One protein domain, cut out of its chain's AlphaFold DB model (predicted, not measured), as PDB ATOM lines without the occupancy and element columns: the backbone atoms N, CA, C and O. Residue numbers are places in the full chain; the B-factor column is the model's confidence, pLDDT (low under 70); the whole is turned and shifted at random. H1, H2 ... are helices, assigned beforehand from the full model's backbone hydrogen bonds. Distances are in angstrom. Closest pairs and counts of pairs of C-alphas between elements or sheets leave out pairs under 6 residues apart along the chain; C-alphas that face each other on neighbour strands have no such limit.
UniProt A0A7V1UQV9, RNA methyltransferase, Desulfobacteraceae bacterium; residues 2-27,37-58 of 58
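This is residues 2 to 27 and 37 to 58 of the 58 residues of the protein "RNA methyltransferase" of Desulfobacteraceae bacterium (UniProt A0A7V1UQV9). There is little regular structure: a winding loop, residues 2 to 27, turns back near Ser 9 and holds the short helix H1, while the longer helix H2 begins near the loop and points away from it, so that residues 50 to 55 of H2 stick out together with the end of the chain, residues 56 to 58. The 48 printed residues hold two named helices, H1 then H2, and no named strand; the class is all helix, with 19 residues in named elements. The whole is only just loose, close to compact, with a radius of gyration of the C-alphas of 11.9 A and spans of 35 by 23 by 16 A.

Start at C-alpha 2, (-8.486, 0.363, -3.053); residues 2 to 13 hold no named element. Find H1, residues 14 to 17, from C-alpha 14 at (-19.656, -12.035, -1.370). H2, residues 41 to 55, runs 21.2 A to C-alpha 55 at (-12.496, 15.943, 1.058).

H1 and H2 are apart, with no C-alpha of the one within 8 A of the other. In H2 every O i to N i+4 pair is within hydrogen-bond range; H1 is too short for such a pair.

Residues 28 to 36 are not printed; look across this cut from C-alpha 27 to C-alpha 37, 10.9 A. Residues 57 to 58 have pLDDT under 70.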
ATOM      1  N   LEU A   2      -7.898   1.087  -1.924       90.62
ATOM      2  CA  LEU A   2      -8.486   0.363  -3.053       90.62
ATOM      3  C   LEU A   2     -10.000   0.603  -3.059       90.62
ATOM      4  O   LEU A   2     -10.650   0.374  -2.041       90.62
ATOM      5  N   LEU A   3     -10.544   1.065  -4.185       92.56
ATOM      6  CA  LEU A   3     -11.989   1.174  -4.391       92.56
ATOM      7  C   LEU A   3     -12.476  -0.063  -5.146       92.56
ATOM      8  O   LEU A   3     -11.910  -0.431  -6.172       92.56
ATOM      9  N   LEU A   4     -13.518  -0.702  -4.620       93.69
ATOM     10  CA  LEU A   4     -14.132  -1.890  -5.203       93.69
ATOM     11  C   LEU A   4     -15.506  -1.511  -5.752       93.69
ATOM     12  O   LEU A   4     -16.359  -1.048  -4.998       93.69
ATOM     13  N   PHE A   5     -15.722  -1.743  -7.045       93.50
ATOM     14  CA  PHE A   5     -17.015  -1.561  -7.698       93.50
ATOM     15  C   PHE A   5     -17.552  -2.910  -8.170       93.50
ATOM     16  O   PHE A   5     -16.797  -3.780  -8.604       93.50
ATOM     17  N   GLY A   6     -18.862  -3.094  -8.027       91.00
ATOM     18  CA  GLY A   6     -19.558  -4.289  -8.488       91.00
ATOM     19  C   GLY A   6     -19.952  -4.193  -9.955       91.00
ATOM     20  O   GLY A   6     -19.981  -3.107 -10.515       91.00
ATOM     21  N   ASN A   7     -20.298  -5.327 -10.552       89.62
ATOM     22  CA  ASN A   7     -20.922  -5.375 -11.876       89.62
ATOM     23  C   ASN A   7     -22.368  -4.840 -11.806       89.62
ATOM     24  O   ASN A   7     -23.034  -5.065 -10.792       89.62
ATOM     25  N   GLU A   8     -22.885  -4.223 -12.874       85.06
ATOM     26  CA  GLU A   8     -24.261  -3.716 -12.962       85.06
ATOM     27  C   GLU A   8     -25.318  -4.769 -12.601       85.06
ATOM     28  O   GLU A   8     -26.319  -4.448 -11.970       85.06
ATOM     29  N   SER A   9     -25.111  -6.033 -12.984       83.50
ATOM     30  CA  SER A   9     -26.140  -7.066 -12.792       83.50
ATOM     31  C   SER A   9     -26.105  -7.734 -11.417       83.50
ATOM     32  O   SER A   9     -27.146  -8.065 -10.863       83.50
ATOM     33  N   LYS A  10     -24.906  -8.018 -10.889       88.25
ATOM     34  CA  LYS A  10     -24.721  -8.870  -9.692       88.25
ATOM     35  C   LYS A  10     -24.047  -8.151  -8.522       88.25
ATOM     36  O   LYS A  10     -23.885  -8.745  -7.460       88.25
ATOM     37  N   GLY A  11     -23.615  -6.907  -8.711       90.06
ATOM     38  CA  GLY A  11     -22.849  -6.171  -7.715       90.06
ATOM     39  C   GLY A  11     -21.484  -6.807  -7.428       90.06
ATOM     40  O   GLY A  11     -20.817  -7.339  -8.320       90.06
ATOM     41  N   ILE A  12     -21.039  -6.697  -6.174       92.38
ATOM     42  CA  ILE A  12     -19.761  -7.240  -5.692       92.38
ATOM     43  C   ILE A  12     -19.994  -8.649  -5.143       92.38
ATOM     44  O   ILE A  12     -20.864  -8.859  -4.301       92.38
ATOM     45  N   SER A  13     -19.168  -9.610  -5.565       93.50
ATOM     46  CA  SER A  13     -19.211 -10.978  -5.037       93.50
ATOM     47  C   SER A  13     -18.993 -11.012  -3.520       93.50
ATOM     48  O   SER A  13     -18.060 -10.389  -3.003       93.50
ATOM     49  N   ALA A  14     -19.788 -11.818  -2.812       91.44
ATOM     50  CA  ALA A  14     -19.656 -12.035  -1.370       91.44
ATOM     51  C   ALA A  14     -18.242 -12.496  -0.963       91.44
ATOM     52  O   ALA A  14     -17.734 -12.100   0.087       91.44
ATOM     53  N   ALA A  15     -17.573 -13.269  -1.825       94.19
ATOM     54  CA  ALA A  15     -16.210 -13.738  -1.588       94.19
ATOM     55  C   ALA A  15     -15.183 -12.597  -1.532       94.19
ATOM     56  O   ALA A  15     -14.193 -12.720  -0.818       94.19
ATOM     57  N   ILE A  16     -15.418 -11.500  -2.259       92.38
ATOM     58  CA  ILE A  16     -14.555 -10.310  -2.257       92.38
ATOM     59  C   ILE A  16     -15.016  -9.326  -1.176       92.38
ATOM     60  O   ILE A  16     -14.192  -8.707  -0.506       92.38
ATOM     61  N   MET A  17     -16.329  -9.223  -0.946       91.56
ATOM     62  CA  MET A  17     -16.918  -8.292   0.020       91.56
ATOM     63  C   MET A  17     -16.412  -8.505   1.457       91.56
ATOM     64  O   MET A  17     -16.336  -7.541   2.213       91.56
ATOM     65  N   LYS A  18     -16.003  -9.727   1.828       93.25
ATOM     66  CA  LYS A  18     -15.400 -10.023   3.143       93.25
ATOM     67  C   LYS A  18     -14.064  -9.312   3.402       93.25
ATOM     68  O   LYS A  18     -13.664  -9.192   4.552       93.25
ATOM     69  N   TYR A  19     -13.379  -8.855   2.352       93.25
ATOM     70  CA  TYR A  19     -12.127  -8.098   2.457       93.25
ATOM     71  C   TYR A  19     -12.348  -6.578   2.431       93.25
ATOM     72  O   TYR A  19     -11.402  -5.815   2.618       93.25
ATOM     73  N   ALA A  20     -13.577  -6.115   2.178       92.50
ATOM     74  CA  ALA A  20     -13.880  -4.692   2.135       92.50
ATOM     75  C   ALA A  20     -13.938  -4.123   3.561       92.50
ATOM     76  O   ALA A  20     -14.845  -4.446   4.324       92.50
ATOM     77  N   GLY A  21     -12.985  -3.253   3.907       94.25
ATOM     78  CA  GLY A  21     -12.929  -2.619   5.232       94.25
ATOM     79  C   GLY A  21     -14.010  -1.558   5.461       94.25
ATOM     80  O   GLY A  21     -14.459  -1.366   6.585       94.25
ATOM     81  N   HIS A  22     -14.467  -0.897   4.394       92.19
ATOM     82  CA  HIS A  22     -15.503   0.132   4.460       92.19
ATOM     83  C   HIS A  22     -16.489  -0.036   3.308       92.19
ATOM     84  O   HIS A  22     -16.091  -0.219   2.157       92.19
ATOM     85  N   LYS A  23     -17.782   0.039   3.625       92.38
ATOM     86  CA  LYS A  23     -18.871   0.014   2.645       92.38
ATOM     87  C   LYS A  23     -19.407   1.429   2.482       92.38
ATOM     88  O   LYS A  23     -19.702   2.088   3.474       92.38
ATOM     89  N   ILE A  24     -19.525   1.879   1.240       91.31
ATOM     90  CA  ILE A  24     -20.019   3.211   0.886       91.31
ATOM     91  C   ILE A  24     -21.215   3.018  -0.046       91.31
ATOM     92  O   ILE A  24     -21.175   2.154  -0.920       91.31
ATOM     93  N   SER A  25     -22.270   3.810   0.146       91.44
ATOM     94  CA  SER A  25     -23.447   3.825  -0.724       91.44
ATOM     95  C   SER A  25     -23.753   5.254  -1.143       91.44
ATOM     96  O   SER A  25     -23.693   6.166  -0.318       91.44
ATOM     97  N   ILE A  26     -24.113   5.443  -2.410       90.44
ATOM     98  CA  ILE A  26     -24.634   6.717  -2.905       90.44
ATOM     99  C   ILE A  26     -26.125   6.756  -2.546       90.44
ATOM    100  O   ILE A  26     -26.841   5.807  -2.876       90.44
ATOM    101  N   PRO A  27     -26.609   7.791  -1.841       88.31
ATOM    102  CA  PRO A  27     -28.022   7.889  -1.508       88.31
ATOM    103  C   PRO A  27     -28.857   8.104  -2.781       88.31
ATOM    104  O   PRO A  27     -28.409   8.798  -3.699       88.31
ATOM    105  N   ASP A  37     -33.007   0.939  -9.240       74.56
ATOM    106  CA  ASP A  37     -32.385   0.347  -8.046       74.56
ATOM    107  C   ASP A  37     -30.896   0.709  -7.891       74.56
ATOM    108  O   ASP A  37     -30.344   0.630  -6.791       74.56
ATOM    109  N   SER A  38     -30.213   1.108  -8.975       83.19
ATOM    110  CA  SER A  38     -28.785   1.448  -8.939       83.19
ATOM    111  C   SER A  38     -28.341   2.373 -10.076       83.19
ATOM    112  O   SER A  38     -29.006   2.502 -11.103       83.19
ATOM    113  N   LEU A  39     -27.184   3.012  -9.891       87.56
ATOM    114  CA  LEU A  39     -26.490   3.788 -10.918       87.56
ATOM    115  C   LEU A  39     -25.562   2.881 -11.733       87.56
ATOM    116  O   LEU A  39     -25.060   1.875 -11.240       87.56
ATOM    117  N   ASN A  40     -25.245   3.294 -12.961       90.44
ATOM    118  CA  ASN A  40     -24.144   2.681 -13.702       90.44
ATOM    119  C   ASN A  40     -22.822   2.802 -12.907       90.44
ATOM    120  O   ASN A  40     -22.589   3.790 -12.196       90.44
ATOM    121  N   VAL A  41     -21.942   1.810 -13.049       92.19
ATOM    122  CA  VAL A  41     -20.651   1.731 -12.353       92.19
ATOM    123  C   VAL A  41     -19.776   2.959 -12.602       92.19
ATOM    124  O   VAL A  41     -19.208   3.502 -11.655       92.19
ATOM    125  N   ALA A  42     -19.703   3.447 -13.842       93.19
ATOM    126  CA  ALA A  42     -18.913   4.624 -14.194       93.19
ATOM    127  C   ALA A  42     -19.422   5.885 -13.480       93.19
ATOM    128  O   ALA A  42     -18.628   6.672 -12.966       93.19
ATOM    129  N   MET A  43     -20.746   6.049 -13.386       93.44
ATOM    130  CA  MET A  43     -21.350   7.174 -12.668       93.44
ATOM    131  C   MET A  43     -21.084   7.073 -11.163       93.44
ATOM    132  O   MET A  43     -20.707   8.055 -10.524       93.44
ATOM    133  N   SER A  44     -21.211   5.867 -10.610       93.69
ATOM    134  CA  SER A  44     -20.894   5.600  -9.206       93.69
ATOM    135  C   SER A  44     -19.434   5.931  -8.891       93.69
ATOM    136  O   SER A  44     -19.147   6.594  -7.896       93.69
ATOM    137  N   ALA A  45     -18.507   5.535  -9.765       94.12
ATOM    138  CA  ALA A  45     -17.090   5.836  -9.615       94.12
ATOM    139  C   ALA A  45     -16.805   7.340  -9.686       94.12
ATOM    140  O   ALA A  45     -16.069   7.855  -8.844       94.12
ATOM    141  N   ALA A  46     -17.413   8.055 -10.635       95.44
ATOM    142  CA  ALA A  46     -17.231   9.497 -10.786       95.44
ATOM    143  C   ALA A  46     -17.671  10.277  -9.535       95.44
ATOM    144  O   ALA A  46     -16.907  11.106  -9.042       95.44
ATOM    145  N   ILE A  47     -18.854   9.968  -8.990       94.38
ATOM    146  CA  ILE A  47     -19.390  10.608  -7.775       94.38
ATOM    147  C   ILE A  47     -18.473  10.346  -6.576       94.38
ATOM    148  O   ILE A  47     -18.123  11.261  -5.834       94.38
ATOM    149  N   ILE A  48     -18.047   9.096  -6.383       93.94
ATOM    150  CA  ILE A  48     -17.170   8.746  -5.262       93.94
ATOM    151  C   ILE A  48     -15.819   9.463  -5.387       93.94
ATOM    152  O   ILE A  48     -15.333  10.047  -4.416       93.94
ATOM    153  N   CYS A  49     -15.227   9.481  -6.583       94.12
ATOM    154  CA  CYS A  49     -13.969  10.178  -6.830       94.12
ATOM    155  C   CYS A  49     -14.078  11.694  -6.615       94.12
ATOM    156  O   CYS A  49     -13.135  12.284  -6.085       94.12
ATOM    157  N   SER A  50     -15.193  12.335  -6.992       95.38
ATOM    158  CA  SER A  50     -15.368  13.779  -6.780       95.38
ATOM    159  C   SER A  50     -15.433  14.121  -5.293       95.38
ATOM    160  O   SER A  50     -14.718  15.017  -4.854       95.38
ATOM    161  N   VAL A  51     -16.188  13.348  -4.505       93.56
ATOM    162  CA  VAL A  51     -16.293  13.539  -3.049       93.56
ATOM    163  C   VAL A  51     -14.936  13.361  -2.372       93.56
ATOM    164  O   VAL A  51     -14.541  14.184  -1.551       93.56
ATOM    165  N   PHE A  52     -14.174  12.325  -2.737       92.19
ATOM    166  CA  PHE A  52     -12.827  12.143  -2.188       92.19
ATOM    167  C   PHE A  52     -11.864  13.256  -2.602       92.19
ATOM    168  O   PHE A  52     -10.978  13.617  -1.825       92.19
ATOM    169  N   ARG A  53     -12.014  13.802  -3.815       93.06
ATOM    170  CA  ARG A  53     -11.218  14.948  -4.258       93.06
ATOM    171  C   ARG A  53     -11.515  16.179  -3.406       93.06
ATOM    172  O   ARG A  53     -10.572  16.825  -2.965       93.06
ATOM    173  N   GLU A  54     -12.788  16.472  -3.166       91.94
ATOM    174  CA  GLU A  54     -13.229  17.601  -2.338       91.94
ATOM    175  C   GLU A  54     -12.786  17.438  -0.879       91.94
ATOM    176  O   GLU A  54     -12.210  18.359  -0.308       91.94
ATOM    177  N   ALA A  55     -12.933  16.240  -0.307       85.44
ATOM    178  CA  ALA A  55     -12.496  15.943   1.058       85.44
ATOM    179  C   ALA A  55     -10.976  16.075   1.267       85.44
ATOM    180  O   ALA A  55     -10.534  16.271   2.391       85.44
ATOM    181  N   LYS A  56     -10.168  15.950   0.204       75.00
ATOM    182  CA  LYS A  56      -8.708  16.135   0.262       75.00
ATOM    183  C   LYS A  56      -8.289  17.608   0.133       75.00
ATOM    184  O   LYS A  56      -7.121  17.923   0.343       75.00
ATOM    185  N   GLN A  57      -9.198  18.483  -0.289       61.69
ATOM    186  CA  GLN A  57      -8.939  19.913  -0.484       61.69
ATOM    187  C   GLN A  57      -9.373  20.774   0.715       61.69
ATOM    188  O   GLN A  57      -9.095  21.971   0.705       61.69
ATOM    189  N   ALA A  58     -10.025  20.175   1.716       51.28
ATOM    190  CA  ALA A  58     -10.380  20.782   3.000       51.28
ATOM    191  C   ALA A  58      -9.363  20.407   4.087       51.28
ATOM    192  O   ALA A  58      -9.146  21.248   4.985       51.28
TER     193      ALA A  58